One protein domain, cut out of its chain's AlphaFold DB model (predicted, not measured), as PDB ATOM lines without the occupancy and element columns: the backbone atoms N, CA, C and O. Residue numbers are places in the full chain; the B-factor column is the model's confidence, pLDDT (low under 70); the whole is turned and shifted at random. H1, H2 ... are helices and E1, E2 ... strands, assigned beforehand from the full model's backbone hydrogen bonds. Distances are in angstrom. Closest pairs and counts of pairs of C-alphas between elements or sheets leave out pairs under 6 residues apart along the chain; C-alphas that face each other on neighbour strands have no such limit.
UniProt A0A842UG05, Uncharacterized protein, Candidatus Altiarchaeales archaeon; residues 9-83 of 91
ATOM      1  N   LEU A   9     195.242 160.418 155.249       81.31
ATOM      2  CA  LEU A   9     194.236 161.293 154.671       81.31
ATOM      3  C   LEU A   9     194.935 162.485 154.028       81.31
ATOM      4  O   LEU A   9     195.824 163.088 154.622       81.31
ATOM      5  N   SER A  10     194.528 162.829 152.813       81.50
ATOM      6  CA  SER A  10     194.993 164.033 152.123       81.50
ATOM      7  C   SER A  10     193.846 164.638 151.332       81.50
ATOM      8  O   SER A  10     192.966 163.917 150.865       81.50
ATOM      9  N   VAL A  11     193.840 165.957 151.173       82.31
ATOM     10  CA  VAL A  11     192.855 166.635 150.328       82.31
ATOM     11  C   VAL A  11     193.507 167.011 149.013       82.31
ATOM     12  O   VAL A  11     194.618 167.534 148.988       82.31
ATOM     13  N   GLY A  12     192.808 166.738 147.920       82.06
ATOM     14  CA  GLY A  12     193.181 167.205 146.594       82.06
ATOM     15  C   GLY A  12     191.987 167.824 145.886       82.06
ATOM     16  O   GLY A  12     190.918 167.991 146.474       82.06
ATOM     17  N   MET A  13     192.166 168.111 144.603       83.75
ATOM     18  CA  MET A  13     191.064 168.435 143.701       83.75
ATOM     19  C   MET A  13     190.900 167.328 142.658       83.75
ATOM     20  O   MET A  13     191.864 166.619 142.334       83.75
ATOM     21  N   ASP A  14     189.672 167.140 142.183       83.56
ATOM     22  CA  ASP A  14     189.399 166.390 140.960       83.56
ATOM     23  C   ASP A  14     189.671 167.256 139.714       83.56
ATOM     24  O   ASP A  14     190.081 168.414 139.806       83.56
ATOM     25  N   ARG A  15     189.462 166.685 138.523       81.75
ATOM     26  CA  ARG A  15     189.676 167.385 137.244       81.75
ATOM     27  C   ARG A  15     188.687 168.529 136.994       81.75
ATOM     28  O   ARG A  15     188.958 169.367 136.145       81.75
ATOM     29  N   ASN A  16     187.577 168.562 137.727       83.81
ATOM     30  CA  ASN A  16     186.530 169.572 137.611       83.81
ATOM     31  C   ASN A  16     186.707 170.698 138.648       83.81
ATOM     32  O   ASN A  16     185.869 171.589 138.728       83.81
ATOM     33  N   GLY A  17     187.776 170.658 139.455       81.00
ATOM     34  CA  GLY A  17     188.034 171.630 140.517       81.00
ATOM     35  C   GLY A  17     187.272 171.359 141.818       81.00
ATOM     36  O   GLY A  17     187.341 172.173 142.738       81.00
ATOM     37  N   ASN A  18     186.578 170.224 141.947       81.50
ATOM     38  CA  ASN A  18     185.910 169.873 143.199       81.50
ATOM     39  C   ASN A  18     186.919 169.316 144.199       81.50
ATOM     40  O   ASN A  18     187.787 168.506 143.856       81.50
ATOM     41  N   LYS A  19     186.772 169.706 145.467       80.44
ATOM     42  CA  LYS A  19     187.573 169.144 146.556       80.44
ATOM     43  C   LYS A  19     187.246 167.657 146.741       80.44
ATOM     44  O   LYS A  19     186.086 167.239 146.716       80.44
ATOM     45  N   ILE A  20     188.294 166.863 146.938       84.38
ATOM     46  CA  ILE A  20     188.201 165.429 147.215       84.38
ATOM     47  C   ILE A  20     189.043 165.070 148.436       84.38
ATOM     48  O   ILE A  20     190.186 165.510 148.567       84.38
ATOM     49  N   LEU A  21     188.502 164.217 149.304       85.06
ATOM     50  CA  LEU A  21     189.242 163.600 150.398       85.06
ATOM     51  C   LEU A  21     189.773 162.258 149.910       85.06
ATOM     52  O   LEU A  21     189.012 161.387 149.491       85.06
ATOM     53  N   ARG A  22     191.092 162.099 149.951       87.38
ATOM     54  CA  ARG A  22     191.800 160.892 149.538       87.38
ATOM     55  C   ARG A  22     192.204 160.119 150.779       87.38
ATOM     56  O   ARG A  22     192.969 160.622 151.600       87.38
ATOM     57  N   LEU A  23     191.734 158.884 150.874       87.50
ATOM     58  CA  LEU A  23     192.190 157.914 151.853       87.50
ATOM     59  C   LEU A  23     193.197 156.976 151.192       87.50
ATOM     60  O   LEU A  23     192.919 156.385 150.149       87.50
ATOM     61  N   LYS A  24     194.356 156.796 151.825       88.19
ATOM     62  CA  LYS A  24     195.359 155.797 151.452       88.19
ATOM     63  C   LYS A  24     195.683 154.930 152.662       88.19
ATOM     64  O   LYS A  24     195.942 155.442 153.744       88.19
ATOM     65  N   SER A  25     195.684 153.617 152.477       86.62
ATOM     66  CA  SER A  25     196.003 152.654 153.529       86.62
ATOM     67  C   SER A  25     196.722 151.428 152.962       86.62
ATOM     68  O   SER A  25     196.826 151.269 151.744       86.62
ATOM     69  N   LYS A  26     197.162 150.515 153.838       84.88
ATOM     70  CA  LYS A  26     197.722 149.213 153.426       84.88
ATOM     71  C   LYS A  26     196.728 148.311 152.678       84.88
ATOM     72  O   LYS A  26     197.160 147.433 151.944       84.88
ATOM     73  N   TYR A  27     195.420 148.520 152.844       85.81
ATOM     74  CA  TYR A  27     194.372 147.725 152.188       85.81
ATOM     75  C   TYR A  27     193.906 148.327 150.854       85.81
ATOM     76  O   TYR A  27     193.002 147.795 150.215       85.81
ATOM     77  N   GLY A  28     194.513 149.443 150.444       87.12
ATOM     78  CA  GLY A  28     194.137 150.211 149.267       87.12
ATOM     79  C   GLY A  28     193.799 151.656 149.612       87.12
ATOM     80  O   GLY A  28     193.898 152.099 150.761       87.12
ATOM     81  N   GLY A  29     193.411 152.405 148.587       88.06
ATOM     82  CA  GLY A  29     192.998 153.791 148.719       88.06
ATOM     83  C   GLY A  29     191.829 154.118 147.810       88.06
ATOM     84  O   GLY A  29     191.603 153.451 146.799       88.06
ATOM     85  N   PHE A  30     191.084 155.143 148.196       89.50
ATOM     86  CA  PHE A  30     189.977 155.686 147.426       89.50
ATOM     87  C   PHE A  30     189.860 157.187 147.686       89.50
ATOM     88  O   PHE A  30     190.440 157.718 148.631       89.50
ATOM     89  N   SER A  31     189.134 157.874 146.813       87.62
ATOM     90  CA  SER A  31     188.798 159.284 146.996       87.62
ATOM     91  C   SER A  31     187.287 159.433 147.041       87.62
ATOM     92  O   SER A  31     186.587 158.715 146.327       87.62
ATOM     93  N   VAL A  32     186.803 160.350 147.867       84.19
ATOM     94  CA  VAL A  32     185.401 160.777 147.882       84.19
ATOM     95  C   VAL A  32     185.343 162.269 147.603       84.19
ATOM     96  O   VAL A  32     186.208 163.016 148.071       84.19
ATOM     97  N   GLN A  33     184.351 162.705 146.828       78.94
ATOM     98  CA  GLN A  33     184.057 164.130 146.736       78.94
ATOM     99  C   GLN A  33     183.619 164.630 148.104       78.94
ATOM    100  O   GLN A  33     182.796 164.017 148.782       78.94
ATOM    101  N   THR A  34     184.227 165.729 148.528       71.62
ATOM    102  CA  THR A  34     183.872 166.358 149.790       71.62
ATOM    103  C   THR A  34     182.737 167.313 149.506       71.62
ATOM    104  O   THR A  34     182.971 168.413 149.005       71.62
ATOM    105  N   ASP A  35     181.513 166.902 149.822       68.56
ATOM    106  CA  ASP A  35     180.451 167.881 150.004       68.56
ATOM    107  C   ASP A  35     180.805 168.703 151.259       68.56
ATOM    108  O   ASP A  35     180.977 168.114 152.337       68.56
ATOM    109  N   PRO A  36     180.954 170.037 151.164       60.94
ATOM    110  CA  PRO A  36     181.248 170.885 152.317       60.94
ATOM    111  C   PRO A  36     180.190 170.795 153.430       60.94
ATOM    112  O   PRO A  36     180.483 171.159 154.567       60.94
ATOM    113  N   ARG A  37     178.986 170.279 153.146       59.97
ATOM    114  CA  ARG A  37     177.938 170.013 154.146       59.97
ATOM    115  C   ARG A  37     178.146 168.707 154.914       59.97
ATOM    116  O   ARG A  37     177.547 168.540 155.971       59.97
ATOM    117  N   ILE A  38     178.954 167.783 154.388       58.56
ATOM    118  CA  ILE A  38     179.098 166.420 154.924       58.56
ATOM    119  C   ILE A  38     180.491 166.177 155.516       58.56
ATOM    120  O   ILE A  38     180.615 165.490 156.526       58.56
ATOM    121  N   LEU A  39     181.536 166.759 154.923       64.75
ATOM    122  CA  LEU A  39     182.925 166.604 155.367       64.75
ATOM    123  C   LEU A  39     183.511 167.961 155.759       64.75
ATOM    124  O   LEU A  39     184.400 168.496 155.093       64.75
ATOM    125  N   SER A  40     183.018 168.512 156.872       66.19
ATOM    126  CA  SER A  40     183.518 169.771 157.448       66.19
ATOM    127  C   SER A  40     185.023 169.702 157.738       66.19
ATOM    128  O   SER A  40     185.760 170.684 157.604       66.19
ATOM    129  N   THR A  41     185.500 168.502 158.072       66.94
ATOM    130  CA  THR A  41     186.893 168.262 158.436       66.94
ATOM    131  C   THR A  41     187.822 168.267 157.223       66.94
ATOM    132  O   THR A  41     189.008 168.543 157.379       66.94
ATOM    133  N   ALA A  42     187.315 168.057 156.000       64.56
ATOM    134  CA  ALA A  42     188.144 168.115 154.797       64.56
ATOM    135  C   ALA A  42     188.709 169.522 154.556       64.56
ATOM    136  O   ALA A  42     189.871 169.659 154.185       64.56
ATOM    137  N   ASP A  43     187.945 170.582 154.830       66.69
ATOM    138  CA  ASP A  43     188.461 171.947 154.680       66.69
ATOM    139  C   ASP A  43     189.558 172.258 155.714       66.69
ATOM    140  O   ASP A  43     190.565 172.886 155.390       66.69
ATOM    141  N   ARG A  44     189.422 171.733 156.941       67.56
ATOM    142  CA  ARG A  44     190.446 171.833 157.998       67.56
ATOM    143  C   ARG A  44     191.703 171.031 157.659       67.56
ATOM    144  O   ARG A  44     192.809 171.519 157.879       67.56
ATOM    145  N   LEU A  45     191.541 169.839 157.078       68.06
ATOM    146  CA  LEU A  45     192.636 168.978 156.615       68.06
ATOM    147  C   LEU A  45     193.396 169.632 155.458       68.06
ATOM    148  O   LEU A  45     194.621 169.665 155.465       68.06
ATOM    149  N   HIS A  46     192.675 170.235 154.510       65.25
ATOM    150  CA  HIS A  46     193.264 170.988 153.404       65.25
ATOM    151  C   HIS A  46     194.045 172.221 153.873       65.25
ATOM    152  O   HIS A  46     195.127 172.493 153.365       65.25
ATOM    153  N   LYS A  47     193.521 172.942 154.870       66.44
ATOM    154  CA  LYS A  47     194.181 174.113 155.468       66.44
ATOM    155  C   LYS A  47     195.351 173.752 156.396       66.44
ATOM    156  O   LYS A  47     195.940 174.653 156.986       66.44
ATOM    157  N   GLY A  48     195.670 172.464 156.568       62.41
ATOM    158  CA  GLY A  48     196.713 172.014 157.497       62.41
ATOM    159  C   GLY A  48     196.401 172.341 158.963       62.41
ATOM    160  O   GLY A  48     197.310 172.486 159.777       62.41
ATOM    161  N   ILE A  49     195.116 172.512 159.295       60.34
ATOM    162  CA  ILE A  49     194.646 172.834 160.650       60.34
ATOM    163  C   ILE A  49     194.517 171.562 161.497       60.34
ATOM    164  O   ILE A  49     194.541 171.664 162.717       60.34
ATOM    165  N   ILE A  50     194.452 170.377 160.874       61.47
ATOM    166  CA  ILE A  50     194.546 169.107 161.606       61.47
ATOM    167  C   ILE A  50     195.956 168.990 162.169       61.47
ATOM    168  O   ILE A  50     196.909 168.698 161.447       61.47
ATOM    169  N   LYS A  51     196.067 169.276 163.462       58.84
ATOM    170  CA  LYS A  51     197.320 169.256 164.218       58.84
ATOM    171  C   LYS A  51     197.301 168.208 165.328       58.84
ATOM    172  O   LYS A  51     198.341 167.963 165.928       58.84
ATOM    173  N   ASP A  52     196.149 167.593 165.577       68.81
ATOM    174  CA  ASP A  52     195.906 166.674 166.678       68.81
ATOM    175  C   ASP A  52     195.112 165.428 166.247       68.81
ATOM    176  O   ASP A  52     194.402 165.401 165.235       68.81
ATOM    177  N   ASP A  53     195.253 164.363 167.038       70.62
ATOM    178  CA  ASP A  53     194.600 163.072 166.796       70.62
ATOM    179  C   ASP A  53     193.064 163.185 166.830       70.62
ATOM    180  O   ASP A  53     192.371 162.442 166.135       70.62
ATOM    181  N   ALA A  54     192.517 164.154 167.571       73.19
ATOM    182  CA  ALA A  54     191.076 164.381 167.685       73.19
ATOM    183  C   ALA A  54     190.440 164.835 166.359       73.19
ATOM    184  O   ALA A  54     189.392 164.318 165.955       73.19
ATOM    185  N   ASP A  55     191.075 165.772 165.648       72.81
ATOM    186  CA  ASP A  55     190.611 166.194 164.327       72.81
ATOM    187  C   ASP A  55     190.736 165.060 163.302       72.81
ATOM    188  O   ASP A  55     189.869 164.898 162.437       72.81
ATOM    189  N   PHE A  56     191.784 164.240 163.415       74.69
ATOM    190  CA  PHE A  56     191.954 163.062 162.572       74.69
ATOM    191  C   PHE A  56     190.847 162.025 162.809       74.69
ATOM    192  O   PHE A  56     190.214 161.570 161.853       74.69
ATOM    193  N   GLU A  57     190.542 161.693 164.066       78.50
ATOM    194  CA  GLU A  57     189.433 160.799 164.418       78.50
ATOM    195  C   GLU A  57     188.089 161.321 163.907       78.50
ATOM    196  O   GLU A  57     187.276 160.551 163.386       78.50
ATOM    197  N   LYS A  58     187.856 162.634 164.015       80.06
ATOM    198  CA  LYS A  58     186.643 163.265 163.492       80.06
ATOM    199  C   LYS A  58     186.536 163.095 161.975       80.06
ATOM    200  O   LYS A  58     185.482 162.682 161.492       80.06
ATOM    201  N   ALA A  59     187.620 163.337 161.235       78.50
ATOM    202  CA  ALA A  59     187.649 163.158 159.784       78.50
ATOM    203  C   ALA A  59     187.352 161.706 159.374       78.50
ATOM    204  O   ALA A  59     186.614 161.467 158.417       78.50
ATOM    205  N   ILE A  60     187.894 160.731 160.111       80.69
ATOM    206  CA  ILE A  60     187.650 159.305 159.873       80.69
ATOM    207  C   ILE A  60     186.191 158.929 160.157       80.69
ATOM    208  O   ILE A  60     185.595 158.202 159.363       80.69
ATOM    209  N   LYS A  61     185.591 159.449 161.238       82.06
ATOM    210  CA  LYS A  61     184.170 159.230 161.559       82.06
ATOM    211  C   LYS A  61     183.246 159.810 160.489       82.06
ATOM    212  O   LYS A  61     182.370 159.095 160.012       82.06
ATOM    213  N   GLU A  62     183.467 161.058 160.069       83.12
ATOM    214  CA  GLU A  62     182.676 161.687 158.997       83.12
ATOM    215  C   GLU A  62     182.805 160.905 157.678       83.12
ATOM    216  O   GLU A  62     181.800 160.612 157.024       83.12
ATOM    217  N   LEU A  63     184.028 160.500 157.312       83.00
ATOM    218  CA  LEU A  63     184.273 159.669 156.132       83.00
ATOM    219  C   LEU A  63     183.543 158.324 156.234       83.00
ATOM    220  O   LEU A  63     182.920 157.896 155.265       83.00
ATOM    221  N   GLY A  64     183.596 157.678 157.399       85.44
ATOM    222  CA  GLY A  64     182.855 156.455 157.689       85.44
ATOM    223  C   GLY A  64     181.357 156.642 157.465       85.44
ATOM    224  O   GLY A  64     180.772 155.921 156.664       85.44
ATOM    225  N   SER A  65     180.740 157.647 158.087       85.06
ATOM    226  CA  SER A  65     179.306 157.922 157.930       85.06
ATOM    227  C   SER A  65     178.896 158.232 156.488       85.06
ATOM    228  O   SER A  65     177.832 157.793 156.052       85.06
ATOM    229  N   TYR A  66     179.724 158.957 155.730       84.00
ATOM    230  CA  TYR A  66     179.460 159.230 154.316       84.00
ATOM    231  C   TYR A  66     179.524 157.954 153.476       84.00
ATOM    232  O   TYR A  66     178.583 157.632 152.750       84.00
ATOM    233  N   VAL A  67     180.621 157.203 153.600       86.00
ATOM    234  CA  VAL A  67     180.830 155.979 152.826       86.00
ATOM    235  C   VAL A  67     179.784 154.935 153.206       86.00
ATOM    236  O   VAL A  67     179.278 154.274 152.316       86.00
ATOM    237  N   ALA A  68     179.363 154.838 154.469       85.69
ATOM    238  CA  ALA A  68     178.264 153.966 154.891       85.69
ATOM    239  C   ALA A  68     176.952 154.208 154.124       85.69
ATOM    240  O   ALA A  68     176.222 153.260 153.876       85.69
ATOM    241  N   ARG A  69     176.653 155.461 153.757       83.75
ATOM    242  CA  ARG A  69     175.388 155.841 153.103       83.75
ATOM    243  C   ARG A  69     175.461 155.867 151.579       83.75
ATOM    244  O   ARG A  69     174.474 155.570 150.923       83.75
ATOM    245  N   PHE A  70     176.599 156.284 151.029       84.12
ATOM    246  CA  PHE A  70     176.735 156.597 149.598       84.12
ATOM    247  C   PHE A  70     177.927 155.903 148.934       84.12
ATOM    248  O   PHE A  70     178.180 156.088 147.745       84.12
ATOM    249  N   GLY A  71     178.716 155.169 149.715       83.88
ATOM    250  CA  GLY A  71     179.919 154.512 149.242       83.88
ATOM    251  C   GLY A  71     179.636 153.264 148.419       83.88
ATOM    252  O   GLY A  71     178.536 152.725 148.402       83.88
ATOM    253  N   THR A  72     180.672 152.789 147.740       88.69
ATOM    254  CA  THR A  72     180.630 151.520 147.005       88.69
ATOM    255  C   THR A  72     181.074 150.357 147.888       88.69
ATOM    256  O   THR A  72     181.822 150.542 148.851       88.69
ATOM    257  N   GLU A  73     180.724 149.128 147.502       89.00
ATOM    258  CA  GLU A  73     181.128 147.906 148.214       89.00
ATOM    259  C   GLU A  73     182.651 147.813 148.420       89.00
ATOM    260  O   GLU A  73     183.145 147.427 149.483       89.00
ATOM    261  N   ARG A  74     183.434 148.261 147.429       88.81
ATOM    262  CA  ARG A  74     184.895 148.350 147.546       88.81
ATOM    263  C   ARG A  74     185.324 149.285 148.679       88.81
ATOM    264  O   ARG A  74     186.261 148.965 149.411       88.81
ATOM    265  N   GLN A  75     184.681 150.443 148.809       88.81
ATOM    266  CA  GLN A  75     184.998 151.420 149.852       88.81
ATOM    267  C   GLN A  75     184.572 150.905 151.232       88.81
ATOM    268  O   GLN A  75     185.355 151.019 152.176       88.81
ATOM    269  N   TRP A  76     183.407 150.250 151.334       88.69
ATOM    270  CA  TRP A  76     182.978 149.560 152.558       88.69
ATOM    271  C   TRP A  76     183.999 148.524 153.005       88.69
ATOM    272  O   TRP A  76     184.444 148.552 154.149       88.69
ATOM    273  N   ASN A  77     184.446 147.663 152.093       88.25
ATOM    274  CA  ASN A  77     185.417 146.618 152.401       88.25
ATOM    275  C   ASN A  77     186.767 147.180 152.869       88.25
ATOM    276  O   ASN A  77     187.376 146.624 153.784       88.25
ATOM    277  N   ILE A  78     187.234 148.293 152.291       87.75
ATOM    278  CA  ILE A  78     188.449 148.973 152.767       87.75
ATOM    279  C   ILE A  78     188.235 149.511 154.187       87.75
ATOM    280  O   ILE A  78     189.061 149.252 155.061       87.75
ATOM    281  N   LEU A  79     187.135 150.222 154.441       86.31
ATOM    282  CA  LEU A  79     186.869 150.822 155.751       86.31
ATOM    283  C   LEU A  79     186.588 149.787 156.852       86.31
ATOM    284  O   LEU A  79     187.038 149.984 157.978       86.31
ATOM    285  N   ARG A  80     185.930 148.664 156.541       86.75
ATOM    286  CA  ARG A  80     185.746 147.538 157.476       86.75
ATOM    287  C   ARG A  80     187.083 146.912 157.869       86.75
ATOM    288  O   ARG A  80     187.345 146.715 159.048       86.75
ATOM    289  N   LYS A  81     187.985 146.680 156.903       86.00
ATOM    290  CA  LYS A  81     189.349 146.176 157.182       86.00
ATOM    291  C   LYS A  81     190.189 147.146 158.015       86.00
ATOM    292  O   LYS A  81     191.124 146.723 158.687       86.00
ATOM    293  N   LEU A  82     189.872 148.437 157.950       82.75
ATOM    294  CA  LEU A  82     190.492 149.481 158.763       82.75
ATOM    295  C   LEU A  82     189.836 149.657 160.141       82.75
ATOM    296  O   LEU A  82     190.336 150.459 160.923       82.75
ATOM    297  N   GLY A  83     188.744 148.944 160.436       84.19
ATOM    298  CA  GLY A  83     187.980 149.102 161.676       84.19
ATOM    299  C   GLY A  83     187.187 150.412 161.762       84.19
ATOM    300  O   GLY A  83     186.769 150.797 162.847       84.19
TER     301      GLY A  83
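What this domain is: This is residues 9 to 83 of the 91 residues of an uncharacterized protein of Candidatus Altiarchaeales archaeon (UniProt A0A842UG05). A twisted three-strand meander, each strand the antiparallel neighbour of the one before, has three helices over one face, in two layers. H1 covers E1 and E2, H3 covers E3, and the long H2 touches both helices. The printed part has 75 residues and is of mixed class, with three named strands and three named helices in the order E1 E2 E3 H1 H2 H3 along the chain; the antiparallel sheet has the order E1 - E2 - E3; the whole is compact, radius of gyration of the C-alphas 11.7 A, spanning 31 by 29 by 22 A.

Where its parts are: E1, residues 9 to 13, begins at C-alpha 9 (194.236, 161.293, 154.671). E2 is 19 to 25, 19.8 A; E3 28 to 33; H1 40 to 46; H2 53 to 70, 25.6 A; H3 73 to 81, ending at C-alpha 81 (189.349, 146.176, 157.182).

How they stand to each other: In hairpin E1 and E2, N 10 and O 22 are 3.0 A apart; in hairpin E2 and E3, N 23 and O 30, 2.8 A. H1 touches H2 at a steep tilt of 59 degrees, closest C-alphas Thr 41 and Ala 59, 5.3 A. Every O i to N i+4 pair is within hydrogen-bond range in H2 and H3, 2 of 3 in H1.

The domain as a whole: The printed part has no cut and no long link; residues 35 to 52 have pLDDT under 70.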